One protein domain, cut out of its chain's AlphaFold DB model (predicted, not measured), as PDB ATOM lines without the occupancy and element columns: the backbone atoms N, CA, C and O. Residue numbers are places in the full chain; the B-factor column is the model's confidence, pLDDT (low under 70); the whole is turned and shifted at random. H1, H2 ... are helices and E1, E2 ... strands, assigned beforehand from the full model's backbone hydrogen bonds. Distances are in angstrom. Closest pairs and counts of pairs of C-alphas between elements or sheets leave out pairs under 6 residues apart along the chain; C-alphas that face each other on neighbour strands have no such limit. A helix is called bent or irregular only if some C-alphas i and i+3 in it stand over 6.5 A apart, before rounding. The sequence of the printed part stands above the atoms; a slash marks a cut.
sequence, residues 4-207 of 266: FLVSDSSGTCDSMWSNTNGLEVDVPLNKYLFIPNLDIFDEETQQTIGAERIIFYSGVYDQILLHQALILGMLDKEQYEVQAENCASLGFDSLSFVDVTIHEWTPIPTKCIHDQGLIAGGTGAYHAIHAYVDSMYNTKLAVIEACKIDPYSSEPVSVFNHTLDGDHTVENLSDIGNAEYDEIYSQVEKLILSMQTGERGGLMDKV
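AT A GLANCE: This is residues 4 to 207 of the 266 residues of an uncharacterized protein of Vibrio plantisponsor (UniProt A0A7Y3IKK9). Two sheets partly face to face make the core: E2, E3, E4 and E5 in one, E1, E8 and E9 in the other, with H2 over the far face of the larger sheet and H5 over the far face of the smaller. H3 and H6 pack on H2, while H4 packs on H5 and on the small hairpin of E6 and E7. The 204 printed residues hold seven named helices and nine named strands, along the chain E1 E2 H1 E3 H2 H3 E4 E5 E6 E7 H4 H5 E8 E9 H6 H7, a mixed class; the three sheets are antiparallel. The whole is compact, with a radius of gyration of the C-alphas of 17.0 A and spans of 51 by 43 by 25 A.

IN THESE COORDINATES: The largest sheet runs E2, residues 32 to 35; E3, 53 to 59, 19.4 A long; E4, 95 to 101, 19.4 A; E5, 106 to 110. The second runs E1, 10 to 14, from C-alpha 10 at (8.699, -41.195, -12.920); E8, 157 to 162, 16.5 A; E9, 168 to 171. E6 is 113 to 115 and E7 118 to 121. The helices are H1, 43 to 49; H2, 61 to 71, 15.4 A; H3, 77 to 89, 18.2 A; H4, 125 to 136; H5, 139 to 147; H6, 178 to 196, 26.9 A, ending at C-alpha 196 (-13.915, -17.052, 8.780); and H7, 199 to 202. H4 is irregular, but only just: C-alphas 133 and 136 are 6.8 A apart.

HOW THE PARTS SIT: In the largest sheet N 33 and O 55 are 2.8 A apart, N 54 and O 100 2.9 A, and N 99 and O 108, in the hairpin E4 and E5, 3.0 A. It forms a sandwich, two sheets face to face, with E1 E8 E9, best planes 18 degrees apart; the closest C-alphas of E1 and E3 are Cys 13 and Phe 56, 7.0 A. In that second sheet N 11 and O 160 are 2.8 A apart, and N 161 and O 169 2.9 A. H2 is on the largest sheet, two layers, at a height of 9.0 A, over E3. H2 and H3, a helical hairpin, touch at a shallow tilt of 7 degrees, closest at C-alphas 70 and 80, 6.4 A. H6, with residues 184 to 191 alone, touches H2 at a steep tilt of 58 degrees, closest at C-alphas 66 and 188, 6.6 A. H1 and H2 are close but not clearly touching, C-alphas 49 and 71 being closest at 6.1 A. H5 is on E1 E8 E9, over E1, height 7.8 A. H4 and H5 touch, closest at C-alphas 128 and 142, 4.8 A. In the hairpin E6 and E7 N 113 and O 120 are 2.7 A apart. In H1 to H6 every O i to N i+4 pair is within hydrogen-bond range; H7 is too short for one.

THE WHOLE: The C-alphas farthest apart, Asp 165 and Gly 202, are 53.6 A apart. The printed part has no cut; E1 to E2, 17 residues, is the long link. Mean pLDDT of the printed part is 82.3, under 70 at residues 4 to 8, 20 to 22, 135 and 197 to 207.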
ATOM      1  N   PHE A   4      -0.889 -41.190  -9.046       43.41
ATOM      2  CA  PHE A   4      -0.007 -42.327  -9.266       43.41
ATOM      3  C   PHE A   4       1.426 -41.819  -9.215       43.41
ATOM      4  O   PHE A   4       1.779 -40.889  -9.932       43.41
ATOM      5  N   LEU A   5       2.287 -42.418  -8.399       48.22
ATOM      6  CA  LEU A   5       3.707 -42.123  -8.478       48.22
ATOM      7  C   LEU A   5       4.621 -43.323  -8.269       48.22
ATOM      8  O   LEU A   5       4.591 -44.026  -7.266       48.22
ATOM      9  N   VAL A   6       5.560 -43.380  -9.207       51.31
ATOM     10  CA  VAL A   6       6.968 -43.668  -8.966       51.31
ATOM     11  C   VAL A   6       7.286 -45.145  -8.842       51.31
ATOM     12  O   VAL A   6       7.541 -45.675  -7.770       51.31
ATOM     13  N   SER A   7       7.428 -45.760 -10.026       49.03
ATOM     14  CA  SER A   7       8.708 -46.425 -10.284       49.03
ATOM     15  C   SER A   7       9.822 -45.421 -10.008       49.03
ATOM     16  O   SER A   7       9.636 -44.236 -10.265       49.03
ATOM     17  N   ASP A   8      10.959 -45.904  -9.548       57.12
ATOM     18  CA  ASP A   8      12.280 -45.324  -9.287       57.12
ATOM     19  C   ASP A   8      12.778 -44.170 -10.205       57.12
ATOM     20  O   ASP A   8      13.874 -43.660 -10.006       57.12
ATOM     21  N   SER A   9      11.978 -43.699 -11.168       71.62
ATOM     22  CA  SER A   9      12.280 -42.656 -12.140       71.62
ATOM     23  C   SER A   9      11.079 -41.838 -12.695       71.62
ATOM     24  O   SER A   9      11.307 -41.048 -13.603       71.62
ATOM     25  N   SER A  10       9.797 -42.003 -12.297       82.81
ATOM     26  CA  SER A  10       8.699 -41.195 -12.920       82.81
ATOM     27  C   SER A  10       7.417 -40.964 -12.100       82.81
ATOM     28  O   SER A  10       6.974 -41.842 -11.375       82.81
ATOM     29  N   GLY A  11       6.760 -39.809 -12.259       86.50
ATOM     30  CA  GLY A  11       5.498 -39.447 -11.595       86.50
ATOM     31  C   GLY A  11       4.365 -39.084 -12.555       86.50
ATOM     32  O   GLY A  11       4.630 -38.611 -13.661       86.50
ATOM     33  N   THR A  12       3.100 -39.343 -12.193       87.94
ATOM     34  CA  THR A  12       1.971 -39.164 -13.125       87.94
ATOM     35  C   THR A  12       0.628 -38.839 -12.446       87.94
ATOM     36  O   THR A  12       0.191 -39.530 -11.532       87.94
ATOM     37  N   CYS A  13      -0.120 -37.854 -12.944       88.25
ATOM     38  CA  CYS A  13      -1.495 -37.600 -12.488       88.25
ATOM     39  C   CYS A  13      -2.445 -37.271 -13.642       88.25
ATOM     40  O   CYS A  13      -2.028 -36.759 -14.677       88.25
ATOM     41  N   ASP A  14      -3.732 -37.559 -13.464       85.38
ATOM     42  CA  ASP A  14      -4.782 -37.121 -14.386       85.38
ATOM     43  C   ASP A  14      -5.096 -35.619 -14.214       85.38
ATOM     44  O   ASP A  14      -4.751 -35.020 -13.189       85.38
ATOM     45  N   SER A  15      -5.773 -35.004 -15.186       77.81
ATOM     46  CA  SER A  15      -6.084 -33.567 -15.167       77.81
ATOM     47  C   SER A  15      -7.482 -33.214 -14.644       77.81
ATOM     48  O   SER A  15      -7.812 -32.036 -14.536       77.81
ATOM     49  N   MET A  16      -8.341 -34.192 -14.347       82.06
ATOM     50  CA  MET A  16      -9.783 -33.967 -14.191       82.06
ATOM     51  C   MET A  16     -10.198 -33.666 -12.756       82.06
ATOM     52  O   MET A  16     -10.133 -34.526 -11.882       82.06
ATOM     53  N   TRP A  17     -10.751 -32.489 -12.500       82.31
ATOM     54  CA  TRP A  17     -11.446 -32.238 -11.240       82.31
ATOM     55  C   TRP A  17     -12.913 -32.632 -11.339       82.31
ATOM     56  O   TRP A  17     -13.565 -32.396 -12.352       82.31
ATOM     57  N   SER A  18     -13.444 -33.221 -10.272       74.12
ATOM     58  CA  SER A  18     -14.835 -33.658 -10.214       74.12
ATOM     59  C   SER A  18     -15.525 -33.183  -8.943       74.12
ATOM     60  O   SER A  18     -14.909 -33.092  -7.881       74.12
ATOM     61  N   ASN A  19     -16.824 -32.908  -9.019       71.56
ATOM     62  CA  ASN A  19     -17.637 -32.704  -7.822       71.56
ATOM     63  C   ASN A  19     -18.035 -34.042  -7.175       71.56
ATOM     64  O   ASN A  19     -17.739 -35.126  -7.679       71.56
ATOM     65  N   THR A  20     -18.782 -33.969  -6.074       66.31
ATOM     66  CA  THR A  20     -19.287 -35.137  -5.332       66.31
ATOM     67  C   THR A  20     -20.146 -36.097  -6.166       66.31
ATOM     68  O   THR A  20     -20.263 -37.270  -5.817       66.31
ATOM     69  N   ASN A  21     -20.708 -35.639  -7.290       66.94
ATOM     70  CA  ASN A  21     -21.500 -36.451  -8.217       66.94
ATOM     71  C   ASN A  21     -20.672 -37.043  -9.373       66.94
ATOM     72  O   ASN A  21     -21.242 -37.698 -10.244       66.94
ATOM     73  N   GLY A  22     -19.357 -36.805  -9.413       66.25
ATOM     74  CA  GLY A  22     -18.476 -37.254 -10.496       66.25
ATOM     75  C   GLY A  22     -18.592 -36.430 -11.773       66.25
ATOM     76  O   GLY A  22     -18.141 -36.864 -12.826       66.25
ATOM     77  N   LEU A  23     -19.210 -35.247 -11.703       73.00
ATOM     78  CA  LEU A  23     -19.247 -34.328 -12.835       73.00
ATOM     79  C   LEU A  23     -17.965 -33.514 -12.864       73.00
ATOM     80  O   LEU A  23     -17.537 -33.019 -11.823       73.00
ATOM     81  N   GLU A  24     -17.411 -33.354 -14.060       79.38
ATOM     82  CA  GLU A  24     -16.242 -32.521 -14.304       79.38
ATOM     83  C   GLU A  24     -16.486 -31.075 -13.863       79.38
ATOM     84  O   GLU A  24     -17.550 -30.497 -14.115       79.38
ATOM     85  N   VAL A  25     -15.496 -30.497 -13.190       77.00
ATOM     86  CA  VAL A  25     -15.494 -29.104 -12.759       77.00
ATOM     87  C   VAL A  25     -14.190 -28.463 -13.190       77.00
ATOM     88  O   VAL A  25     -13.117 -29.002 -12.957       77.00
ATOM     89  N   ASP A  26     -14.298 -27.282 -13.780       77.81
ATOM     90  CA  ASP A  26     -13.147 -26.473 -14.157       77.81
ATOM     91  C   ASP A  26     -12.669 -25.639 -12.961       77.81
ATOM     92  O   ASP A  26     -13.351 -24.691 -12.545       77.81
ATOM     93  N   VAL A  27     -11.529 -26.023 -12.382       79.56
ATOM     94  CA  VAL A  27     -10.882 -25.324 -11.263       79.56
ATOM     95  C   VAL A  27      -9.510 -24.802 -11.707       79.56
ATOM     96  O   VAL A  27      -8.824 -25.476 -12.471       79.56
ATOM     97  N   PRO A  28      -9.064 -23.636 -11.207       79.88
ATOM     98  CA  PRO A  28      -7.825 -23.003 -11.666       79.88
ATOM     99  C   PRO A  28      -6.541 -23.669 -11.135       79.88
ATOM    100  O   PRO A  28      -5.445 -23.221 -11.453       79.88
ATOM    101  N   LEU A  29      -6.661 -24.711 -10.305       84.69
ATOM    102  CA  LEU A  29      -5.542 -25.340  -9.608       84.69
ATOM    103  C   LEU A  29      -5.116 -26.643 -10.283       84.69
ATOM    104  O   LEU A  29      -5.925 -27.550 -10.501       84.69
ATOM    105  N   ASN A  30      -3.814 -26.776 -10.510       86.88
ATOM    106  CA  ASN A  30      -3.224 -28.024 -10.969       86.88
ATOM    107  C   ASN A  30      -3.140 -29.055  -9.835       86.88
ATOM    108  O   ASN A  30      -2.904 -28.734  -8.671       86.88
ATOM    109  N   LYS A  31      -3.266 -30.335 -10.194       86.12
ATOM    110  CA  LYS A  31      -3.099 -31.487  -9.284       86.12
ATOM    111  C   LYS A  31      -1.635 -31.851  -9.031       86.12
ATOM    112  O   LYS A  31      -1.323 -32.912  -8.494       86.12
ATOM    113  N   TYR A  32      -0.740 -30.961  -9.413       92.12
ATOM    114  CA  TYR A  32       0.679 -31.026  -9.156       92.12
ATOM    115  C   TYR A  32       1.175 -29.616  -8.832       92.12
ATOM    116  O   TYR A  32       0.552 -28.626  -9.214       92.12
ATOM    117  N   LEU A  33       2.309 -29.539  -8.151       94.94
ATOM    118  CA  LEU A  33       3.094 -28.327  -7.973       94.94
ATOM    119  C   LEU A  33       4.501 -28.637  -8.471       94.94
ATOM    120  O   LEU A  33       5.174 -29.485  -7.887       94.94
ATOM    121  N   PHE A  34       4.916 -27.998  -9.562       94.88
ATOM    122  CA  PHE A  34       6.196 -28.264 -10.207       94.88
ATOM    123  C   PHE A  34       7.094 -27.029 -10.141       94.88
ATOM    124  O   PHE A  34       6.835 -26.039 -10.818       94.88
ATOM    125  N   ILE A  35       8.143 -27.108  -9.321       94.75
ATOM    126  CA  ILE A  35       9.135 -26.057  -9.074       94.75
ATOM    127  C   ILE A  35      10.486 -26.520  -9.652       94.75
ATOM    128  O   ILE A  35      11.268 -27.133  -8.921       94.75
ATOM    129  N   PRO A  36      10.758 -26.290 -10.952       91.06
ATOM    130  CA  PRO A  36      11.994 -26.744 -11.599       91.06
ATOM    131  C   PRO A  36      13.198 -25.828 -11.399       91.06
ATOM    132  O   PRO A  36      14.307 -26.246 -11.697       91.06
ATOM    133  N   ASN A  37      12.983 -24.575 -10.998       90.94
ATOM    134  CA  ASN A  37      14.043 -23.607 -10.745       90.94
ATOM    135  C   ASN A  37      13.573 -22.639  -9.653       90.94
ATOM    136  O   ASN A  37      12.436 -22.170  -9.699       90.94
ATOM    137  N   LEU A  38      14.437 -22.339  -8.685       91.50
ATOM    138  CA  LEU A  38      14.161 -21.374  -7.620       91.50
ATOM    139  C   LEU A  38      14.381 -19.914  -8.057       91.50
ATOM    140  O   LEU A  38      13.723 -19.031  -7.515       91.50
ATOM    141  N   ASP A  39      15.213 -19.651  -9.072       91.19
ATOM    142  CA  ASP A  39      15.613 -18.299  -9.517       91.19
ATOM    143  C   ASP A  39      14.446 -17.390  -9.943       91.19
ATOM    144  O   ASP A  39      14.599 -16.173 -10.057       91.19
ATOM    145  N   ILE A  40      13.283 -17.974 -10.221       90.31
ATOM    146  CA  ILE A  40      12.066 -17.247 -10.599       90.31
ATOM    147  C   ILE A  40      11.431 -16.487  -9.425       90.31
ATOM    148  O   ILE A  40      10.695 -15.527  -9.662       90.31
ATOM    149  N   PHE A  41      11.713 -16.906  -8.190       90.50
ATOM    150  CA  PHE A  41      11.161 -16.336  -6.964       90.50
ATOM    151  C   PHE A  41      12.126 -15.327  -6.339       90.50
ATOM    152  O   PHE A  41      13.321 -15.330  -6.632       90.50
ATOM    153  N   ASP A  42      11.635 -14.464  -5.454       89.75
ATOM    154  CA  ASP A  42      12.505 -13.632  -4.621       89.75
ATOM    155  C   ASP A  42      13.258 -14.467  -3.566       89.75
ATOM    156  O   ASP A  42      12.867 -15.584  -3.231       89.75
ATOM    157  N   GLU A  43      14.349 -13.920  -3.028       90.75
ATOM    158  CA  GLU A  43      15.263 -14.638  -2.128       90.75
ATOM    159  C   GLU A  43      14.582 -15.182  -0.855       90.75
ATOM    160  O   GLU A  43      14.934 -16.267  -0.392       90.75
ATOM    161  N   GLU A  44      13.598 -14.472  -0.296       89.44
ATOM    162  CA  GLU A  44      12.884 -14.895   0.917       89.44
ATOM    163  C   GLU A  44      11.966 -16.091   0.623       89.44
ATOM    164  O   GLU A  44      11.981 -17.102   1.338       89.44
ATOM    165  N   THR A  45      11.242 -16.025  -0.494       88.44
ATOM    166  CA  THR A  45      10.425 -17.136  -0.996       88.44
ATOM    167  C   THR A  45      11.291 -18.352  -1.336       88.44
ATOM    168  O   THR A  45      10.970 -19.474  -0.937       88.44
ATOM    169  N   GLN A  46      12.440 -18.153  -1.988       91.69
ATOM    170  CA  GLN A  46      13.384 -19.235  -2.298       91.69
ATOM    171  C   GLN A  46      13.898 -19.943  -1.041       91.69
ATOM    172  O   GLN A  46      13.942 -21.172  -1.011       91.69
ATOM    173  N   GLN A  47      14.269 -19.191  -0.000       90.50
ATOM    174  CA  GLN A  47      14.718 -19.758   1.276       90.50
ATOM    175  C   GLN A  47      13.627 -20.601   1.941       90.50
ATOM    176  O   GLN A  47      13.931 -21.628   2.549       90.50
ATOM    177  N   THR A  48      12.368 -20.187   1.798       88.31
ATOM    178  CA  THR A  48      11.217 -20.897   2.362       88.31
ATOM    179  C   THR A  48      10.901 -22.177   1.593       88.31
ATOM    180  O   THR A  48      10.732 -23.231   2.206       88.31
ATOM    181  N   ILE A  49      10.886 -22.120   0.255       91.81
ATOM    182  CA  ILE A  49      10.707 -23.307  -0.594       91.81
ATOM    183  C   ILE A  49      11.872 -24.276  -0.362       91.81
ATOM    184  O   ILE A  49      11.664 -25.472  -0.192       91.81
ATOM    185  N   GLY A  50      13.108 -23.783  -0.328       92.19
ATOM    186  CA  GLY A  50      14.312 -24.514   0.066       92.19
ATOM    187  C   GLY A  50      14.909 -25.451  -0.991       92.19
ATOM    188  O   GLY A  50      16.127 -25.600  -1.027       92.19
ATOM    189  N   ALA A  51      14.099 -26.079  -1.852       93.19
ATOM    190  CA  ALA A  51      14.594 -26.963  -2.915       93.19
ATOM    191  C   ALA A  51      13.610 -27.109  -4.083       93.19
ATOM    192  O   ALA A  51      12.393 -27.141  -3.869       93.19
ATOM    193  N   GLU A  52      14.163 -27.289  -5.287       93.06
ATOM    194  CA  GLU A  52      13.444 -27.695  -6.496       93.06
ATOM    195  C   GLU A  52      12.709 -29.020  -6.271       93.06
ATOM    196  O   GLU A  52      13.285 -30.014  -5.807       93.06
ATOM    197  N   ARG A  53      11.419 -29.044  -6.590       93.31
ATOM    198  CA  ARG A  53      10.550 -30.171  -6.252       93.31
ATOM    199  C   ARG A  53       9.395 -30.326  -7.210       93.31
ATOM    200  O   ARG A  53       8.937 -29.370  -7.835       93.31
ATOM    201  N   ILE A  54       8.876 -31.540  -7.258       93.69
ATOM    202  CA  ILE A  54       7.577 -31.832  -7.830       93.69
ATOM    203  C   ILE A  54       6.722 -32.542  -6.793       93.69
ATOM    204  O   ILE A  54       7.129 -33.535  -6.195       93.69
ATOM    205  N   ILE A  55       5.519 -32.022  -6.587       94.38
ATOM    206  CA  ILE A  55       4.529 -32.615  -5.699       94.38
ATOM    207  C   ILE A  55       3.328 -32.982  -6.538       94.38
ATOM    208  O   ILE A  55       2.846 -32.156  -7.307       94.38
ATOM    209  N   PHE A  56       2.815 -34.191  -6.375       92.00
ATOM    210  CA  PHE A  56       1.555 -34.582  -6.989       92.00
ATOM    211  C   PHE A  56       0.532 -34.876  -5.914       92.00
ATOM    212  O   PHE A  56       0.828 -35.522  -4.907       92.00
ATOM    213  N   TYR A  57      -0.685 -34.423  -6.166       90.69
ATOM    214  CA  TYR A  57      -1.735 -34.345  -5.175       90.69
ATOM    215  C   TYR A  57      -2.899 -35.281  -5.480       90.69
ATOM    216  O   TYR A  57      -3.228 -35.563  -6.634       90.69
ATOM    217  N   SER A  58      -3.537 -35.723  -4.402       85.94
ATOM    218  CA  SER A  58      -4.856 -36.338  -4.310       85.94
ATOM    219  C   SER A  58      -5.601 -35.710  -3.139       85.94
ATOM    220  O   SER A  58      -4.997 -35.292  -2.157       85.94
ATOM    221  N   GLY A  59      -6.920 -35.704  -3.192       83.94
ATOM    222  CA  GLY A  59      -7.787 -35.139  -2.164       83.94
ATOM    223  C   GLY A  59      -8.712 -34.029  -2.656       83.94
ATOM    224  O   GLY A  59      -9.043 -33.924  -3.842       83.94
ATOM    225  N   VAL A  60      -9.190 -33.225  -1.715       84.44
ATOM    226  CA  VAL A  60     -10.105 -32.109  -1.979       84.44
ATOM    227  C   VAL A  60      -9.332 -30.866  -2.417       84.44
ATOM    228  O   VAL A  60      -8.212 -30.627  -1.963       84.44
ATOM    229  N   TYR A  61      -9.956 -30.046  -3.264       86.69
ATOM    230  CA  TYR A  61      -9.369 -28.807  -3.784       86.69
ATOM    231  C   TYR A  61      -8.830 -27.906  -2.672       86.69
ATOM    232  O   TYR A  61      -7.687 -27.464  -2.734       86.69
ATOM    233  N   ASP A  62      -9.632 -27.689  -1.629       86.31
ATOM    234  CA  ASP A  62      -9.293 -26.759  -0.552       86.31
ATOM    235  C   ASP A  62      -8.048 -27.204   0.236       86.31
ATOM    236  O   ASP A  62      -7.183 -26.386   0.533       86.31
ATOM    237  N   GLN A  63      -7.914 -28.501   0.530       89.19
ATOM    238  CA  GLN A  63      -6.744 -29.038   1.233       89.19
ATOM    239  C   GLN A  63      -5.487 -28.978   0.362       89.19
ATOM    240  O   GLN A  63      -4.410 -28.651   0.857       89.19
ATOM    241  N   ILE A  64      -5.615 -29.259  -0.941       92.31
ATOM    242  CA  ILE A  64      -4.496 -29.152  -1.888       92.31
ATOM    243  C   ILE A  64      -4.042 -27.696  -1.994       92.31
ATOM    244  O   ILE A  64      -2.844 -27.430  -1.939       92.31
ATOM    245  N   LEU A  65      -4.981 -26.754  -2.086       92.75
ATOM    246  CA  LEU A  65      -4.682 -25.328  -2.150       92.75
ATOM    247  C   LEU A  65      -3.945 -24.846  -0.891       92.75
ATOM    248  O   LEU A  65      -2.917 -24.181  -1.004       92.75
ATOM    249  N   LEU A  66      -4.420 -25.225   0.301       93.38
ATOM    250  CA  LEU A  66      -3.751 -24.901   1.568       93.38
ATOM    251  C   LEU A  66      -2.352 -25.523   1.656       93.38
ATOM    252  O   LEU A  66      -1.425 -24.877   2.140       93.38
ATOM    253  N   HIS A  67      -2.178 -26.752   1.168       95.31
ATOM    254  CA  HIS A  67      -0.868 -27.398   1.159       95.31
ATOM    255  C   HIS A  67       0.099 -26.734   0.173       95.31
ATOM    256  O   HIS A  67       1.260 -26.522   0.507       95.31
ATOM    257  N   GLN A  68      -0.355 -26.355  -1.026       95.38
ATOM    258  CA  GLN A  68       0.481 -25.593  -1.958       95.38
ATOM    259  C   GLN A  68       0.903 -24.248  -1.353       95.38
ATOM    260  O   GLN A  68       2.065 -23.875  -1.467       95.38
ATOM    261  N   ALA A  69       0.003 -23.572  -0.631       95.06
ATOM    262  CA  ALA A  69       0.306 -22.333   0.082       95.06
ATOM    263  C   ALA A  69       1.394 -22.509   1.155       95.06
ATOM    264  O   ALA A  69       2.276 -21.663   1.277       95.06
ATOM    265  N   LEU A  70       1.356 -23.620   1.903       95.56
ATOM    266  CA  LEU A  70       2.408 -23.982   2.857       95.56
ATOM    267  C   LEU A  70       3.756 -24.188   2.151       95.56
ATOM    268  O   LEU A  70       4.768 -23.642   2.580       95.56
ATOM    269  N   ILE A  71       3.776 -24.967   1.065       95.25
ATOM    270  CA  ILE A  71       5.011 -25.280   0.327       95.25
ATOM    271  C   ILE A  71       5.639 -24.026  -0.287       95.25
ATOM    272  O   ILE A  71       6.861 -23.917  -0.348       95.25
ATOM    273  N   LEU A  72       4.808 -23.084  -0.727       93.69
ATOM    274  CA  LEU A  72       5.238 -21.825  -1.325       93.69
ATOM    275  C   LEU A  72       5.525 -20.725  -0.292       93.69
ATOM    276  O   LEU A  72       5.885 -19.623  -0.682       93.69
ATOM    277  N   GLY A  73       5.377 -20.993   1.009       91.38
ATOM    278  CA  GLY A  73       5.671 -20.012   2.060       91.38
ATOM    279  C   GLY A  73       4.614 -18.924   2.257       91.38
ATOM    280  O   GLY A  73       4.850 -17.966   2.985       91.38
ATOM    281  N   MET A  74       3.437 -19.066   1.648       93.69
ATOM    282  CA  MET A  74       2.314 -18.138   1.829       93.69
ATOM    283  C   MET A  74       1.638 -18.315   3.189       93.69
ATOM    284  O   MET A  74       1.062 -17.371   3.729       93.69
ATOM    285  N   LEU A  75       1.673 -19.542   3.711       91.50
ATOM    286  CA  LEU A  75       1.249 -19.878   5.060       91.50
ATOM    287  C   LEU A  75       2.437 -20.459   5.811       91.50
ATOM    288  O   LEU A  75       3.132 -21.339   5.299       91.50
ATOM    289  N   ASP A  76       2.623 -20.027   7.052       91.31
ATOM    290  CA  ASP A  76       3.467 -20.773   7.971       91.31
ATOM    291  C   ASP A  76       2.761 -22.062   8.437       91.31
ATOM    292  O   ASP A  76       1.579 -22.314   8.172       91.31
ATOM    293  N   LYS A  77       3.507 -22.913   9.145       91.25
ATOM    294  CA  LYS A  77       2.993 -24.197   9.620       91.25
ATOM    295  C   LYS A  77       1.805 -24.050  10.581       91.25
ATOM    296  O   LYS A  77       0.871 -24.839  10.489       91.25
ATOM    297  N   GLU A  78       1.836 -23.075  11.488       92.25
ATOM    298  CA  GLU A  78       0.771 -22.869  12.479       92.25
ATOM    299  C   GLU A  78      -0.516 -22.404  11.786       92.25
ATOM    300  O   GLU A  78      -1.601 -22.933  12.036       92.25
ATOM    301  N   GLN A  79      -0.387 -21.472  10.844       89.50
ATOM    302  CA  GLN A  79      -1.480 -21.003  10.003       89.50
ATOM    303  C   GLN A  79      -2.073 -22.148   9.186       89.50
ATOM    304  O   GLN A  79      -3.291 -22.334   9.195       89.50
ATOM    305  N   TYR A  80      -1.232 -22.932   8.507       93.81
ATOM    306  CA  TYR A  80      -1.672 -24.088   7.736       93.81
ATOM    307  C   TYR A  80      -2.450 -25.086   8.600       93.81
ATOM    308  O   TYR A  80      -3.548 -25.481   8.213       93.81
ATOM    309  N   GLU A  81      -1.928 -25.460   9.772       90.56
ATOM    310  CA  GLU A  81      -2.570 -26.431  10.665       90.56
ATOM    311  C   GLU A  81      -3.977 -25.976  11.076       90.56
ATOM    312  O   GLU A  81      -4.936 -26.741  10.944       90.56
ATOM    313  N   VAL A  82      -4.129 -24.707  11.466       87.81
ATOM    314  CA  VAL A  82      -5.433 -24.126  11.819       87.81
ATOM    315  C   VAL A  82      -6.396 -24.139  10.628       87.81
ATOM    316  O   VAL A  82      -7.559 -24.521  10.770       87.81
ATOM    317  N   GLN A  83      -5.948 -23.725   9.438       87.50
ATOM    318  CA  GLN A  83      -6.829 -23.678   8.266       87.50
ATOM    319  C   GLN A  83      -7.206 -25.073   7.756       87.50
ATOM    320  O   GLN A  83      -8.353 -25.288   7.361       87.50
ATOM    321  N   ALA A  84      -6.281 -26.031   7.805       88.31
ATOM    322  CA  ALA A  84      -6.541 -27.417   7.443       88.31
ATOM    323  C   ALA A  84      -7.567 -28.059   8.392       88.31
ATOM    324  O   ALA A  84      -8.465 -28.765   7.925       88.31
ATOM    325  N   GLU A  85      -7.496 -27.771   9.697       84.19
ATOM    326  CA  GLU A  85      -8.467 -28.237  10.694       84.19
ATOM    327  C   GLU A  85      -9.852 -27.598  10.503       84.19
ATOM    328  O   GLU A  85     -10.876 -28.287  10.570       84.19
ATOM    329  N   ASN A  86      -9.906 -26.302  10.178       82.12
ATOM    330  CA  ASN A  86     -11.156 -25.627   9.820       82.12
ATOM    331  C   ASN A  86     -11.798 -26.263   8.579       82.12
ATOM    332  O   ASN A  86     -12.999 -26.535   8.561       82.12
ATOM    333  N   CYS A  87     -10.997 -26.543   7.551       81.25
ATOM    334  CA  CYS A  87     -11.447 -27.191   6.325       81.25
ATOM    335  C   CYS A  87     -11.964 -28.619   6.595       81.25
ATOM    336  O   CYS A  87     -13.051 -28.991   6.140       81.25
ATOM    337  N   ALA A  88     -11.253 -29.383   7.430       80.62
ATOM    338  CA  ALA A  88     -11.672 -30.711   7.873       80.62
ATOM    339  C   ALA A  88     -12.981 -30.675   8.682       80.62
ATOM    340  O   ALA A  88     -13.862 -31.505   8.464       80.62
ATOM    341  N   SER A  89     -13.164 -29.675   9.550       76.31
ATOM    342  CA  SER A  89     -14.393 -29.479  10.339       76.31
ATOM    343  C   SER A  89     -15.627 -29.198   9.474       76.31
ATOM    344  O   SER A  89     -16.755 -29.470   9.885       76.31
ATOM    345  N   LEU A  90     -15.420 -28.688   8.259       72.38
ATOM    346  CA  LEU A  90     -16.459 -28.486   7.247       72.38
ATOM    347  C   LEU A  90     -16.710 -29.744   6.394       72.38
ATOM    348  O   LEU A  90     -17.570 -29.732   5.516       72.38
ATOM    349  N   GLY A  91     -15.988 -30.833   6.665       71.56
ATOM    350  CA  GLY A  91     -16.091 -32.102   5.960       71.56
ATOM    351  C   GLY A  91     -15.173 -32.222   4.748       71.56
ATOM    352  O   GLY A  91     -15.433 -33.076   3.916       71.56
ATOM    353  N   PHE A  92     -14.130 -31.401   4.604       78.19
ATOM    354  CA  PHE A  92     -13.177 -31.477   3.488       78.19
ATOM    355  C   PHE A  92     -11.789 -31.829   4.023       78.19
ATOM    356  O   PHE A  92     -10.919 -30.974   4.137       78.19
ATOM    357  N   ASP A  93     -11.592 -33.085   4.418       77.19
ATOM    358  CA  ASP A  93     -10.414 -33.554   5.167       77.19
ATOM    359  C   ASP A  93      -9.416 -34.381   4.334       77.19
ATOM    360  O   ASP A  93      -8.300 -34.669   4.781       77.19
ATOM    361  N   SER A  94      -9.806 -34.777   3.122       82.56
ATOM    362  CA  SER A  94      -9.009 -35.669   2.283       82.56
ATOM    363  C   SER A  94      -7.829 -34.939   1.640       82.56
ATOM    364  O   SER A  94      -8.009 -34.027   0.836       82.56
ATOM    365  N   LEU A  95      -6.615 -35.386   1.951       87.62
ATOM    366  CA  LEU A  95      -5.378 -34.939   1.318       87.62
ATOM    367  C   LEU A  95      -4.373 -36.087   1.329       87.62
ATOM    368  O   LEU A  95      -4.073 -36.628   2.392       87.62
ATOM    369  N   SER A  96      -3.830 -36.399   0.164       87.81
ATOM    370  CA  SER A  96      -2.723 -37.328  -0.033       87.81
ATOM    371  C   SER A  96      -1.778 -36.724  -1.060       87.81
ATOM    372  O   SER A  96      -2.223 -36.088  -2.012       87.81
ATOM    373  N   PHE A  97      -0.478 -36.919  -0.911       90.25
ATOM    374  CA  PHE A  97       0.484 -36.396  -1.877       90.25
ATOM    375  C   PHE A  97       1.797 -37.163  -1.831       90.25
ATOM    376  O   PHE A  97       2.091 -37.865  -0.862       90.25
ATOM    377  N   VAL A  98       2.592 -36.997  -2.881       90.75
ATOM    378  CA  VAL A  98       3.986 -37.440  -2.923       90.75
ATOM    379  C   VAL A  98       4.838 -36.228  -3.251       90.75
ATOM    380  O   VAL A  98       4.663 -35.645  -4.319       90.75
ATOM    381  N   ASP A  99       5.715 -35.848  -2.325       92.31
ATOM    382  CA  ASP A  99       6.697 -34.775  -2.503       92.31
ATOM    383  C   ASP A  99       8.024 -35.384  -2.964       92.31
ATOM    384  O   ASP A  99       8.499 -36.356  -2.374       92.31
ATOM    385  N   VAL A 100       8.595 -34.863  -4.046       90.38
ATOM    386  CA  VAL A 100       9.836 -35.362  -4.635       90.38
ATOM    387  C   VAL A 100      10.781 -34.194  -4.869       90.38
ATOM    388  O   VAL A 100      10.502 -33.308  -5.675       90.38
ATOM    389  N   THR A 101      11.942 -34.221  -4.216       90.06
ATOM    390  CA  THR A 101      13.042 -33.299  -4.545       90.06
ATOM    391  C   THR A 101      13.660 -33.711  -5.881       90.06
ATOM    392  O   THR A 101      14.039 -34.872  -6.043       90.06
ATOM    393  N   ILE A 102      13.771 -32.782  -6.837       87.38
ATOM    394  CA  ILE A 102      14.123 -33.107  -8.233       87.38
ATOM    395  C   ILE A 102      15.528 -33.707  -8.346       87.38
ATOM    396  O   ILE A 102      15.705 -34.699  -9.048       87.38
ATOM    397  N   HIS A 103      16.513 -33.143  -7.643       82.19
ATOM    398  CA  HIS A 103      17.907 -33.593  -7.741       82.19
ATOM    399  C   HIS A 103      18.168 -34.975  -7.136       82.19
ATOM    400  O   HIS A 103      19.049 -35.688  -7.606       82.19
ATOM    401  N   GLU A 104      17.446 -35.340  -6.076       80.06
ATOM    402  CA  GLU A 104      17.663 -36.610  -5.370       80.06
ATOM    403  C   GLU A 104      16.709 -37.709  -5.839       80.06
ATOM    404  O   GLU A 104      16.977 -38.888  -5.623       80.06
ATOM    405  N   TRP A 105      15.586 -37.318  -6.447       81.94
ATOM    406  CA  TRP A 105      14.481 -38.196  -6.811       81.94
ATOM    407  C   TRP A 105      14.032 -39.113  -5.661       81.94
ATOM    408  O   TRP A 105      13.734 -40.295  -5.837       81.94
ATOM    409  N   THR A 106      13.973 -38.552  -4.451       82.38
ATOM    410  CA  THR A 106      13.535 -39.267  -3.248       82.38
ATOM    411  C   THR A 106      12.059 -38.963  -2.979       82.38
ATOM    412  O   THR A 106      11.750 -37.851  -2.545       82.38
ATOM    413  N   PRO A 107      11.127 -39.908  -3.219       84.19
ATOM    414  CA  PRO A 107       9.710 -39.676  -2.968       84.19
ATOM    415  C   PRO A 107       9.371 -39.753  -1.474       84.19
ATOM    416  O   PRO A 107       9.683 -40.736  -0.799       84.19
ATOM    417  N   ILE A 108       8.658 -38.743  -0.976       89.56
ATOM    418  CA  ILE A 108       8.127 -38.652   0.386       89.56
ATOM    419  C   ILE A 108       6.591 -38.711   0.316       89.56
ATOM    420  O   ILE A 108       5.931 -37.709   0.030       89.56
ATOM    421  N   PRO A 109       5.998 -39.896   0.534       87.19
ATOM    422  CA  PRO A 109       4.559 -40.105   0.446       87.19
ATOM    423  C   PRO A 109       3.836 -39.718   1.743       87.19
ATOM    424  O   PRO A 109       4.285 -40.042   2.843       87.19
ATOM    425  N   THR A 110       2.654 -39.117   1.617       88.81
ATOM    426  CA  THR A 110       1.739 -38.836   2.731       88.81
ATOM    427  C   THR A 110       0.341 -39.340   2.399       88.81
ATOM    428  O   THR A 110      -0.243 -38.944   1.391       88.81
ATOM    429  N   LYS A 111      -0.220 -40.193   3.275       86.75
ATOM    430  CA  LYS A 111      -1.564 -40.792   3.124       86.75
ATOM    431  C   LYS A 111      -1.767 -41.469   1.754       86.75
ATOM    432  O   LYS A 111      -2.830 -41.367   1.145       86.75
ATOM    433  N   CYS A 112      -0.731 -42.146   1.261       83.94
ATOM    434  CA  CYS A 112      -0.749 -42.898   0.008       83.94
ATOM    435  C   CYS A 112      -0.811 -44.410   0.264       83.94
ATOM    436  O   CYS A 112      -0.393 -44.912   1.307       83.94
ATOM    437  N   ILE A 113      -1.315 -45.137  -0.726       82.88
ATOM    438  CA  ILE A 113      -1.263 -46.591  -0.824       82.88
ATOM    439  C   ILE A 113       0.137 -46.997  -1.285       82.88
ATOM    440  O   ILE A 113       0.685 -46.416  -2.222       82.88
ATOM    441  N   HIS A 114       0.672 -48.031  -0.637       80.50
ATOM    442  CA  HIS A 114       1.935 -48.668  -0.978       80.50
ATOM    443  C   HIS A 114       1.683 -50.124  -1.340       80.50
ATOM    444  O   HIS A 114       1.277 -50.906  -0.480       80.50
ATOM    445  N   ASP A 115       1.938 -50.493  -2.591       76.19
ATOM    446  CA  ASP A 115       1.850 -51.887  -3.021       76.19
ATOM    447  C   ASP A 115       2.879 -52.185  -4.112       76.19
ATOM    448  O   ASP A 115       3.110 -51.372  -5.001       76.19
ATOM    449  N   GLN A 116       3.520 -53.350  -4.025       71.69
ATOM    450  CA  GLN A 116       4.494 -53.841  -5.015       71.69
ATOM    451  C   GLN A 116       5.631 -52.854  -5.352       71.69
ATOM    452  O   GLN A 116       6.155 -52.855  -6.461       71.69
ATOM    453  N   GLY A 117       6.026 -52.019  -4.384       71.94
ATOM    454  CA  GLY A 117       7.053 -50.987  -4.571       71.94
ATOM    455  C   GLY A 117       6.561 -49.709  -5.258       71.94
ATOM    456  O   GLY A 117       7.366 -48.819  -5.497       71.94
ATOM    457  N   LEU A 118       5.261 -49.600  -5.540       79.38
ATOM    458  CA  LEU A 118       4.615 -48.432  -6.136       79.38
ATOM    459  C   LEU A 118       3.907 -47.594  -5.066       79.38
ATOM    460  O   LEU A 118       3.473 -48.115  -4.033       79.38
ATOM    461  N   ILE A 119       3.757 -46.298  -5.345       83.50
ATOM    462  CA  ILE A 119       3.048 -45.337  -4.499       83.50
ATOM    463  C   ILE A 119       1.852 -44.792  -5.284       83.50
ATOM    464  O   ILE A 119       1.971 -44.387  -6.437       83.50
ATOM    465  N   ALA A 120       0.663 -44.765  -4.688       81.50
ATOM    466  CA  ALA A 120      -0.510 -44.187  -5.343       81.50
ATOM    467  C   ALA A 120      -1.487 -43.566  -4.333       81.50
ATOM    468  O   ALA A 120      -1.538 -43.958  -3.176       81.50
ATOM    469  N   GLY A 121      -2.279 -42.587  -4.758       82.12
ATOM    470  CA  GLY A 121      -3.309 -41.898  -3.986       82.12
ATOM    471  C   GLY A 121      -4.654 -41.847  -4.718       82.12
ATOM    472  O   GLY A 121      -4.724 -42.004  -5.934       82.12
ATOM    473  N   GLY A 122      -5.725 -41.641  -3.954       78.19
ATOM    474  CA  GLY A 122      -7.104 -41.489  -4.431       78.19
ATOM    475  C   GLY A 122      -7.773 -42.753  -5.026       78.19
ATOM    476  O   GLY A 122      -7.205 -43.843  -5.056       78.19
ATOM    477  N   THR A 123      -9.028 -42.623  -5.488       75.31
ATOM    478  CA  THR A 123      -9.899 -43.749  -5.906       75.31
ATOM    479  C   THR A 123      -9.402 -44.637  -7.043       75.31
ATOM    480  O   THR A 123      -9.755 -45.813  -7.056       75.31
ATOM    481  N   GLY A 124      -8.630 -44.131  -8.004       77.75
ATOM    482  CA  GLY A 124      -8.180 -44.948  -9.138       77.75
ATOM    483  C   GLY A 124      -6.766 -45.521  -8.960       77.75
ATOM    484  O   GLY A 124      -6.286 -46.256  -9.823       77.75
ATOM    485  N   ALA A 125      -6.134 -45.270  -7.805       80.81
ATOM    486  CA  ALA A 125      -4.820 -45.790  -7.421       80.81
ATOM    487  C   ALA A 125      -4.670 -47.299  -7.660       80.81
ATOM    488  O   ALA A 125      -3.744 -47.734  -8.342       80.81
ATOM    489  N   TYR A 126      -5.605 -48.101  -7.138       82.69
ATOM    490  CA  TYR A 126      -5.563 -49.557  -7.286       82.69
ATOM    491  C   TYR A 126      -5.656 -49.991  -8.751       82.69
ATOM    492  O   TYR A 126      -4.962 -50.918  -9.160       82.69
ATOM    493  N   HIS A 127      -6.476 -49.315  -9.562       85.12
ATOM    494  CA  HIS A 127      -6.580 -49.614 -10.989       85.12
ATOM    495  C   HIS A 127      -5.269 -49.331 -11.720       85.12
ATOM    496  O   HIS A 127      -4.849 -50.147 -12.540       85.12
ATOM    497  N   ALA A 128      -4.591 -48.233 -11.382       82.50
ATOM    498  CA  ALA A 128      -3.302 -47.900 -11.970       82.50
ATOM    499  C   ALA A 128      -2.193 -48.871 -11.532       82.50
ATOM    500  O   ALA A 128      -1.448 -49.355 -12.379       82.50
ATOM    501  N   ILE A 129      -2.123 -49.237 -10.246       82.81
ATOM    502  CA  ILE A 129      -1.167 -50.247  -9.751       82.81
ATOM    503  C   ILE A 129      -1.364 -51.575 -10.490       82.81
ATOM    504  O   ILE A 129      -0.409 -52.120 -11.042       82.81
ATOM    505  N   HIS A 130      -2.605 -52.062 -10.581       85.25
ATOM    506  CA  HIS A 130      -2.908 -53.288 -11.318       85.25
ATOM    507  C   HIS A 130      -2.522 -53.189 -12.797       85.25
ATOM    508  O   HIS A 130      -1.851 -54.078 -13.312       85.25
ATOM    509  N   ALA A 131      -2.885 -52.101 -13.483       85.81
ATOM    510  CA  ALA A 131      -2.538 -51.914 -14.891       85.81
ATOM    511  C   ALA A 131      -1.015 -51.905 -15.118       85.81
ATOM    512  O   ALA A 131      -0.529 -52.516 -16.079       85.81
ATOM    513  N   TYR A 132      -0.264 -51.258 -14.220       82.94
ATOM    514  CA  TYR A 132       1.195 -51.210 -14.264       82.94
ATOM    515  C   TYR A 132       1.803 -52.611 -14.153       82.94
ATOM    516  O   TYR A 132       2.564 -53.013 -15.033       82.94
ATOM    517  N   VAL A 133       1.420 -53.355 -13.112       83.19
ATOM    518  CA  VAL A 133       1.955 -54.682 -12.772       83.19
ATOM    519  C   VAL A 133       1.576 -55.731 -13.815       83.19
ATOM    520  O   VAL A 133       2.416 -56.514 -14.263       83.19
ATOM    521  N   ASP A 134       0.304 -55.754 -14.209       77.69
ATOM    522  CA  ASP A 134      -0.246 -56.857 -14.991       77.69
ATOM    523  C   ASP A 134       0.045 -56.719 -16.490       77.69
ATOM    524  O   ASP A 134      -0.040 -57.713 -17.220       77.69
ATOM    525  N   SER A 135       0.344 -55.510 -16.991       69.38
ATOM    526  CA  SER A 135       0.333 -55.297 -18.446       69.38
ATOM    527  C   SER A 135       1.202 -54.184 -19.029       69.38
ATOM    528  O   SER A 135       1.609 -54.333 -20.183       69.38
ATOM    529  N   MET A 136       1.490 -53.094 -18.308       73.69
ATOM    530  CA  MET A 136       2.035 -51.886 -18.949       73.69
ATOM    531  C   MET A 136       3.500 -51.586 -18.625       73.69
ATOM    532  O   MET A 136       4.197 -51.090 -19.508       73.69
ATOM    533  N   TYR A 137       3.966 -51.839 -17.391       78.19
ATOM    534  CA  TYR A 137       5.292 -51.413 -16.896       78.19
ATOM    535  C   TYR A 137       5.645 -49.953 -17.262       78.19
ATOM    536  O   TYR A 137       6.797 -49.605 -17.516       78.19
ATOM    537  N   ASN A 138       4.631 -49.090 -17.340       84.06
ATOM    538  CA  ASN A 138       4.745 -47.690 -17.723       84.06
ATOM    539  C   ASN A 138       3.691 -46.883 -16.962       84.06
ATOM    540  O   ASN A 138       2.503 -47.208 -16.992       84.06
ATOM    541  N   THR A 139       4.147 -45.843 -16.275       83.00
ATOM    542  CA  THR A 139       3.369 -45.043 -15.323       83.00
ATOM    543  C   THR A 139       2.249 -44.264 -16.013       83.00
ATOM    544  O   THR A 139       1.087 -44.377 -15.626       83.00
ATOM    545  N   LYS A 140       2.557 -43.608 -17.136       86.69
ATOM    546  CA  LYS A 140       1.574 -42.930 -17.993       86.69
ATOM    547  C   LYS A 140       0.474 -43.871 -18.482       86.69
ATOM    548  O   LYS A 140      -0.708 -43.575 -18.324       86.69
ATOM    549  N   LEU A 141       0.845 -45.002 -19.083       85.75
ATOM    550  CA  LEU A 141      -0.131 -45.950 -19.634       85.75
ATOM    551  C   LEU A 141      -1.017 -46.556 -18.542       85.75
ATOM    552  O   LEU A 141      -2.214 -46.729 -18.756       85.75
ATOM    553  N   ALA A 142      -0.452 -46.834 -17.366       86.00
ATOM    554  CA  ALA A 142      -1.204 -47.325 -16.219       86.00
ATOM    555  C   ALA A 142      -2.281 -46.328 -15.755       86.00
ATOM    556  O   ALA A 142      -3.419 -46.728 -15.504       86.00
ATOM    557  N   VAL A 143      -1.957 -45.031 -15.703       86.56
ATOM    558  CA  VAL A 143      -2.931 -43.979 -15.364       86.56
ATOM    559  C   VAL A 143      -3.993 -43.821 -16.450       86.56
ATOM    560  O   VAL A 143      -5.172 -43.709 -16.122       86.56
ATOM    561  N   ILE A 144      -3.621 -43.885 -17.732       88.06
ATOM    562  CA  ILE A 144      -4.589 -43.854 -18.843       88.06
ATOM    563  C   ILE A 144      -5.581 -45.022 -18.741       88.06
ATOM    564  O   ILE A 144      -6.781 -44.833 -18.929       88.06
ATOM    565  N   GLU A 145      -5.120 -46.233 -18.410       87.19
ATOM    566  CA  GLU A 145      -6.026 -47.367 -18.179       87.19
ATOM    567  C   GLU A 145      -6.916 -47.163 -16.949       87.19
ATOM    568  O   GLU A 145      -8.107 -47.471 -17.002       87.19
ATOM    569  N   ALA A 146      -6.383 -46.595 -15.865       84.81
ATOM    570  CA  ALA A 146      -7.180 -46.267 -14.687       84.81
ATOM    571  C   ALA A 146      -8.289 -45.250 -15.007       84.81
ATOM    572  O   ALA A 146      -9.423 -45.442 -14.571       84.81
ATOM    573  N   CYS A 147      -8.010 -44.241 -15.840       85.44
ATOM    574  CA  CYS A 147      -8.995 -43.244 -16.282       85.44
ATOM    575  C   CYS A 147     -10.173 -43.859 -17.055       85.44
ATOM    576  O   CYS A 147     -11.282 -43.342 -17.014       85.44
ATOM    577  N   LYS A 148      -9.979 -44.995 -17.735       86.81
ATOM    578  CA  LYS A 148     -11.077 -45.685 -18.440       86.81
ATOM    579  C   LYS A 148     -12.068 -46.358 -17.490       86.81
ATOM    580  O   LYS A 148     -13.160 -46.733 -17.921       86.81
ATOM    581  N   ILE A 149     -11.669 -46.580 -16.239       83.50
ATOM    582  CA  ILE A 149     -12.423 -47.353 -15.246       83.50
ATOM    583  C   ILE A 149     -12.945 -46.442 -14.130       83.50
ATOM    584  O   ILE A 149     -14.097 -46.600 -13.721       83.50
ATOM    585  N   ASP A 150     -12.120 -45.511 -13.644       80.75
ATOM    586  CA  ASP A 150     -12.459 -44.581 -12.566       80.75
ATOM    587  C   ASP A 150     -13.279 -43.395 -13.103       80.75
ATOM    588  O   ASP A 150     -12.747 -42.585 -13.857       80.75
ATOM    589  N   PRO A 151     -14.551 -43.227 -12.696       75.25
ATOM    590  CA  PRO A 151     -15.407 -42.146 -13.195       75.25
ATOM    591  C   PRO A 151     -14.993 -40.744 -12.712       75.25
ATOM    592  O   PRO A 151     -15.606 -39.762 -13.115       75.25
ATOM    593  N   TYR A 152     -13.988 -40.656 -11.833       76.94
ATOM    594  CA  TYR A 152     -13.450 -39.421 -11.253       76.94
ATOM    595  C   TYR A 152     -12.038 -39.086 -11.767       76.94
ATOM    596  O   TYR A 152     -11.310 -38.335 -11.115       76.94
ATOM    597  N   SER A 153     -11.617 -39.702 -12.873       77.44
ATOM    598  CA  SER A 153     -10.322 -39.468 -13.518       77.44
ATOM    599  C   SER A 153     -10.529 -39.336 -15.030       77.44
ATOM    600  O   SER A 153     -11.351 -40.047 -15.606       77.44
ATOM    601  N   SER A 154      -9.777 -38.458 -15.693       83.75
ATOM    602  CA  SER A 154      -9.789 -38.342 -17.159       83.75
ATOM    603  C   SER A 154      -8.453 -37.838 -17.692       83.75
ATOM    604  O   SER A 154      -7.700 -37.155 -17.004       83.75
ATOM    605  N   GLU A 155      -8.187 -38.159 -18.955       85.56
ATOM    606  CA  GLU A 155      -7.124 -37.545 -19.745       85.56
ATOM    607  C   GLU A 155      -7.383 -36.035 -19.967       85.56
ATOM    608  O   GLU A 155      -8.551 -35.621 -19.948       85.56
ATOM    609  N   PRO A 156      -6.343 -35.224 -20.266       88.81
ATOM    610  CA  PRO A 156      -4.928 -35.590 -20.409       88.81
ATOM    611  C   PRO A 156      -4.241 -36.013 -19.104       88.81
ATOM    612  O   PRO A 156      -4.675 -35.711 -17.999       88.81
ATOM    613  N   VAL A 157      -3.138 -36.743 -19.257       87.62
ATOM    614  CA  VAL A 157      -2.309 -37.209 -18.145       87.62
ATOM    615  C   VAL A 157      -1.015 -36.400 -18.111       87.62
ATOM    616  O   VAL A 157      -0.309 -36.306 -19.120       87.62
ATOM    617  N   SER A 158      -0.714 -35.827 -16.953       90.62
ATOM    618  CA  SER A 158       0.524 -35.111 -16.662       90.62
ATOM    619  C   SER A 158       1.603 -36.081 -16.204       90.62
ATOM    620  O   SER A 158       1.343 -36.932 -15.355       90.62
ATOM    621  N   VAL A 159       2.807 -35.965 -16.759       90.44
ATOM    622  CA  VAL A 159       3.910 -36.912 -16.548       90.44
ATOM    623  C   VAL A 159       5.200 -36.160 -16.259       90.44
ATOM    624  O   VAL A 159       5.567 -35.248 -16.995       90.44
ATOM    625  N   PHE A 160       5.920 -36.609 -15.238       90.12
ATOM    626  CA  PHE A 160       7.306 -36.244 -14.982       90.12
ATOM    627  C   PHE A 160       8.173 -37.492 -15.090       90.12
ATOM    628  O   PHE A 160       7.883 -38.494 -14.438       90.12
ATOM    629  N   ASN A 161       9.250 -37.444 -15.865       88.38
ATOM    630  CA  ASN A 161      10.242 -38.514 -15.907       88.38
ATOM    631  C   ASN A 161      11.598 -37.964 -15.492       88.38
ATOM    632  O   ASN A 161      12.066 -36.991 -16.074       88.38
ATOM    633  N   HIS A 162      12.229 -38.632 -14.542       82.25
ATOM    634  CA  HIS A 162      13.599 -38.433 -14.112       82.25
ATOM    635  C   HIS A 162      14.492 -39.518 -14.721       82.25
ATOM    636  O   HIS A 162      14.065 -40.652 -14.934       82.25
ATOM    637  N   THR A 163      15.739 -39.185 -15.014       78.69
ATOM    638  CA  THR A 163      16.744 -40.124 -15.516       78.69
ATOM    639  C   THR A 163      17.818 -40.348 -14.460       78.69
ATOM    640  O   THR A 163      18.030 -39.507 -13.596       78.69
ATOM    641  N   LEU A 164      18.542 -41.466 -14.552       71.81
ATOM    642  CA  LEU A 164      19.648 -41.764 -13.632       71.81
ATOM    643  C   LEU A 164      20.790 -40.737 -13.699       71.81
ATOM    644  O   LEU A 164      21.567 -40.632 -12.755       71.81
ATOM    645  N   ASP A 165      20.886 -39.998 -14.805       75.75
ATOM    646  CA  ASP A 165      21.900 -38.966 -15.024       75.75
ATOM    647  C   ASP A 165      21.501 -37.606 -14.412       75.75
ATOM    648  O   ASP A 165      22.273 -36.652 -14.476       75.75
ATOM    649  N   GLY A 166      20.314 -37.511 -13.798       70.81
ATOM    650  CA  GLY A 166      19.788 -36.295 -13.171       70.81
ATOM    651  C   GLY A 166      18.928 -35.425 -14.094       70.81
ATOM    652  O   GLY A 166      18.276 -34.493 -13.621       70.81
ATOM    653  N   ASP A 167      18.866 -35.743 -15.391       81.12
ATOM    654  CA  ASP A 167      18.006 -35.043 -16.348       81.12
ATOM    655  C   ASP A 167      16.535 -35.422 -16.154       81.12
ATOM    656  O   ASP A 167      16.215 -36.536 -15.725       81.12
ATOM    657  N   HIS A 168      15.625 -34.523 -16.534       86.81
ATOM    658  CA  HIS A 168      14.193 -34.787 -16.490       86.81
ATOM    659  C   HIS A 168      13.443 -34.301 -17.734       86.81
ATOM    660  O   HIS A 168      13.882 -33.414 -18.464       86.81
ATOM    661  N   THR A 169      12.283 -34.908 -17.980       89.56
ATOM    662  CA  THR A 169      11.339 -34.514 -19.033       89.56
ATOM    663  C   THR A 169       9.937 -34.413 -18.460       89.56
ATOM    664  O   THR A 169       9.581 -35.145 -17.534       89.56
ATOM    665  N   VAL A 170       9.136 -33.519 -19.033       91.50
ATOM    666  CA  VAL A 170       7.768 -33.265 -18.587       91.50
ATOM    667  C   VAL A 170       6.777 -33.309 -19.743       91.50
ATOM    668  O   VAL A 170       7.101 -32.947 -20.873       91.50
ATOM    669  N   GLU A 171       5.557 -33.750 -19.454       91.69
ATOM    670  CA  GLU A 171       4.425 -33.753 -20.379       91.69
ATOM    671  C   GLU A 171       3.173 -33.264 -19.647       91.69
ATOM    672  O   GLU A 171       2.860 -33.767 -18.572       91.69
ATOM    673  N   ASN A 172       2.447 -32.300 -20.223       88.88
ATOM    674  CA  ASN A 172       1.262 -31.675 -19.612       88.88
ATOM    675  C   ASN A 172       1.499 -31.187 -18.163       88.88
ATOM    676  O   ASN A 172       0.581 -31.203 -17.342       88.88
ATOM    677  N   LEU A 173       2.730 -30.780 -17.850       89.19
ATOM    678  CA  LEU A 173       3.105 -30.093 -16.618       89.19
ATOM    679  C   LEU A 173       3.607 -28.700 -16.984       89.19
ATOM    680  O   LEU A 173       4.405 -28.564 -17.913       89.19
ATOM    681  N   SER A 174       3.162 -27.703 -16.233       90.19
ATOM    682  CA  SER A 174       3.685 -26.342 -16.289       90.19
ATOM    683  C   SER A 174       4.537 -26.076 -15.058       90.19
ATOM    684  O   SER A 174       4.220 -26.550 -13.965       90.19
ATOM    685  N   ASP A 175       5.619 -25.333 -15.242       91.00
ATOM    686  CA  ASP A 175       6.346 -24.741 -14.134       91.00
ATOM    687  C   ASP A 175       5.440 -23.760 -13.386       91.00
ATOM    688  O   ASP A 175       4.584 -23.095 -13.972       91.00
ATOM    689  N   ILE A 176       5.594 -23.694 -12.066       91.00
ATOM    690  CA  ILE A 176       5.027 -22.572 -11.329       91.00
ATOM    691  C   ILE A 176       5.889 -21.334 -11.600       91.00
ATOM    692  O   ILE A 176       7.111 -21.427 -11.570       91.00
ATOM    693  N   GLY A 177       5.262 -20.189 -11.858       88.00
ATOM    694  CA  GLY A 177       5.896 -18.876 -11.939       88.00
ATOM    695  C   GLY A 177       5.327 -17.905 -10.904       88.00
ATOM    696  O   GLY A 177       4.462 -18.253 -10.099       88.00
ATOM    697  N   ASN A 178       5.765 -16.643 -10.956       86.94
ATOM    698  CA  ASN A 178       5.213 -15.587 -10.093       86.94
ATOM    699  C   ASN A 178       3.714 -15.347 -10.343       86.94
ATOM    700  O   ASN A 178       2.979 -15.033  -9.415       86.94
ATOM    701  N   ALA A 179       3.237 -15.534 -11.578       89.31
ATOM    702  CA  ALA A 179       1.821 -15.363 -11.899       89.31
ATOM    703  C   ALA A 179       0.952 -16.444 -11.235       89.31
ATOM    704  O   ALA A 179      -0.086 -16.144 -10.649       89.31
ATOM    705  N   GLU A 180       1.384 -17.701 -11.304       90.44
ATOM    706  CA  GLU A 180       0.724 -18.829 -10.652       90.44
ATOM    707  C   GLU A 180       0.829 -18.731  -9.124       90.44
ATOM    708  O   GLU A 180      -0.139 -19.037  -8.428       90.44
ATOM    709  N   TYR A 181       1.965 -18.260  -8.603       91.06
ATOM    710  CA  TYR A 181       2.141 -17.948  -7.185       91.06
ATOM    711  C   TYR A 181       1.106 -16.917  -6.705       91.06
ATOM    712  O   TYR A 181       0.376 -17.176  -5.747       91.06
ATOM    713  N   ASP A 182       0.973 -15.788  -7.405       90.12
ATOM    714  CA  ASP A 182       0.005 -14.735  -7.068       90.12
ATOM    715  C   ASP A 182      -1.448 -15.237  -7.146       90.12
ATOM    716  O   ASP A 182      -2.293 -14.875  -6.318       90.12
ATOM    717  N   GLU A 183      -1.756 -16.099  -8.119       90.88
ATOM    718  CA  GLU A 183      -3.078 -16.715  -8.241       90.88
ATOM    719  C   GLU A 183      -3.369 -17.642  -7.056       90.88
ATOM    720  O   GLU A 183      -4.432 -17.527  -6.441       90.88
ATOM    721  N   ILE A 184      -2.429 -18.515  -6.672       91.75
ATOM    722  CA  ILE A 184      -2.578 -19.384  -5.493       91.75
ATOM    723  C   ILE A 184      -2.785 -18.531  -4.238       91.75
ATOM    724  O   ILE A 184      -3.728 -18.791  -3.488       91.75
ATOM    725  N   TYR A 185      -1.993 -17.474  -4.048       91.19
ATOM    726  CA  TYR A 185      -2.150 -16.548  -2.926       91.19
ATOM    727  C   TYR A 185      -3.570 -15.952  -2.875       91.19
ATOM    728  O   TYR A 185      -4.249 -16.026  -1.848       91.19
ATOM    729  N   SER A 186      -4.072 -15.443  -4.006       89.88
ATOM    730  CA  SER A 186      -5.430 -14.890  -4.127       89.88
ATOM    731  C   SER A 186      -6.517 -15.912  -3.783       89.88
ATOM    732  O   SER A 186      -7.524 -15.587  -3.146       89.88
ATOM    733  N   GLN A 187      -6.346 -17.164  -4.213       90.06
ATOM    734  CA  GLN A 187      -7.296 -18.241  -3.939       90.06
ATOM    735  C   GLN A 187      -7.272 -18.650  -2.459       90.06
ATOM    736  O   GLN A 187      -8.333 -18.879  -1.874       90.06
ATOM    737  N   VAL A 188      -6.092 -18.698  -1.836       90.19
ATOM    738  CA  VAL A 188      -5.915 -19.004  -0.407       90.19
ATOM    739  C   VAL A 188      -6.550 -17.923   0.460       90.19
ATOM    740  O   VAL A 188      -7.300 -18.242   1.383       90.19
ATOM    741  N   GLU A 189      -6.335 -16.648   0.136       87.44
ATOM    742  CA  GLU A 189      -6.945 -15.530   0.858       87.44
ATOM    743  C   GLU A 189      -8.480 -15.615   0.813       87.44
ATOM    744  O   GLU A 189      -9.147 -15.560   1.851       87.44
ATOM    745  N   LYS A 190      -9.054 -15.847  -0.376       85.50
ATOM    746  CA  LYS A 190     -10.504 -16.052  -0.545       85.50
ATOM    747  C   LYS A 190     -11.009 -17.251   0.250       85.50
ATOM    748  O   LYS A 190     -12.073 -17.169   0.869       85.50
ATOM    749  N   LEU A 191     -10.268 -18.358   0.240       84.31
ATOM    750  CA  LEU A 191     -10.601 -19.563   0.990       84.31
ATOM    751  C   LEU A 191     -10.668 -19.262   2.495       84.31
ATOM    752  O   LEU A 191     -11.701 -19.521   3.115       84.31
ATOM    753  N   ILE A 192      -9.625 -18.657   3.061       82.75
ATOM    754  CA  ILE A 192      -9.549 -18.318   4.488       82.75
ATOM    755  C   ILE A 192     -10.662 -17.348   4.883       82.75
ATOM    756  O   ILE A 192     -11.389 -17.616   5.844       82.75
ATOM    757  N   LEU A 193     -10.864 -16.273   4.115       79.31
ATOM    758  CA  LEU A 193     -11.949 -15.321   4.358       79.31
ATOM    759  C   LEU A 193     -13.314 -16.020   4.352       79.31
ATOM    760  O   LEU A 193     -14.106 -15.812   5.266       79.31
ATOM    761  N   SER A 194     -13.566 -16.909   3.384       72.12
ATOM    762  CA  SER A 194     -14.834 -17.648   3.294       72.12
ATOM    763  C   SER A 194     -15.072 -18.615   4.463       72.12
ATOM    764  O   SER A 194     -16.222 -18.870   4.836       72.12
ATOM    765  N   MET A 195     -14.004 -19.161   5.059       74.69
ATOM    766  CA  MET A 195     -14.096 -19.982   6.270       74.69
ATOM    767  C   MET A 195     -14.405 -19.118   7.500       74.69
ATOM    768  O   MET A 195     -15.280 -19.470   8.288       74.69
ATOM    769  N   GLN A 196     -13.749 -17.961   7.638       71.88
ATOM    770  CA  GLN A 196     -13.915 -17.052   8.780       71.88
ATOM    771  C   GLN A 196     -15.283 -16.361   8.826       71.88
ATOM    772  O   GLN A 196     -15.841 -16.165   9.904       71.88
ATOM    773  N   THR A 197     -15.846 -15.992   7.674       67.81
ATOM    774  CA  THR A 197     -17.148 -15.308   7.592       67.81
ATOM    775  C   THR A 197     -18.338 -16.244   7.803       67.81
ATOM    776  O   THR A 197     -19.479 -15.784   7.855       67.81
ATOM    777  N   GLY A 198     -18.109 -17.557   7.928       54.25
ATOM    778  CA  GLY A 198     -19.175 -18.544   8.096       54.25
ATOM    779  C   GLY A 198     -20.039 -18.748   6.847       54.25
ATOM    780  O   GLY A 198     -21.016 -19.494   6.906       54.25
ATOM    781  N   GLU A 199     -19.675 -18.160   5.699       53.31
ATOM    782  CA  GLU A 199     -20.331 -18.414   4.404       53.31
ATOM    783  C   GLU A 199     -20.282 -19.907   4.037       53.31
ATOM    784  O   GLU A 199     -21.206 -20.452   3.429       53.31
ATOM    785  N   ARG A 200     -19.253 -20.601   4.527       46.75
ATOM    786  CA  ARG A 200     -19.057 -22.045   4.418       46.75
ATOM    787  C   ARG A 200     -19.857 -22.901   5.421       46.75
ATOM    788  O   ARG A 200     -19.943 -24.105   5.240       46.75
ATOM    789  N   GLY A 201     -20.490 -22.324   6.445       40.84
ATOM    790  CA  GLY A 201     -21.256 -23.070   7.461       40.84
ATOM    791  C   GLY A 201     -22.744 -23.279   7.142       40.84
ATOM    792  O   GLY A 201     -23.403 -24.078   7.803       40.84
ATOM    793  N   GLY A 202     -23.293 -22.575   6.144       38.88
ATOM    794  CA  GLY A 202     -24.731 -22.629   5.836       38.88
ATOM    795  C   GLY A 202     -25.122 -22.488   4.365       38.88
ATOM    796  O   GLY A 202     -26.299 -22.652   4.053       38.88
ATOM    797  N   LEU A 203     -24.173 -22.188   3.468       40.91
ATOM    798  CA  LEU A 203     -24.411 -21.922   2.043       40.91
ATOM    799  C   LEU A 203     -23.223 -22.387   1.166       40.91
ATOM    800  O   LEU A 203     -22.743 -21.659   0.296       40.91
ATOM    801  N   MET A 204     -22.694 -23.591   1.400       43.78
ATOM    802  CA  MET A 204     -21.587 -24.139   0.592       43.78
ATOM    803  C   MET A 204     -21.943 -24.433  -0.867       43.78
ATOM    804  O   MET A 204     -21.053 -24.562  -1.700       43.78
ATOM    805  N   ASP A 205     -23.229 -24.461  -1.196       42.47
ATOM    806  CA  ASP A 205     -23.747 -24.432  -2.562       42.47
ATOM    807  C   ASP A 205     -23.368 -23.145  -3.328       42.47
ATOM    808  O   ASP A 205     -23.530 -23.088  -4.547       42.47
ATOM    809  N   LYS A 206     -22.836 -22.121  -2.640       38.03
ATOM    810  CA  LYS A 206     -22.401 -20.846  -3.233       38.03
ATOM    811  C   LYS A 206     -20.887 -20.689  -3.396       38.03
ATOM    812  O   LYS A 206     -20.465 -19.795  -4.128       38.03
ATOM    813  N   VAL A 207     -20.065 -21.533  -2.769       48.00
ATOM    814  CA  VAL A 207     -18.608 -21.527  -2.984       48.00
ATOM    815  C   VAL A 207     -18.304 -22.471  -4.140       48.00
ATOM    816  O   VAL A 207     -18.392 -23.686  -3.994       48.00
TER     817      VAL A 207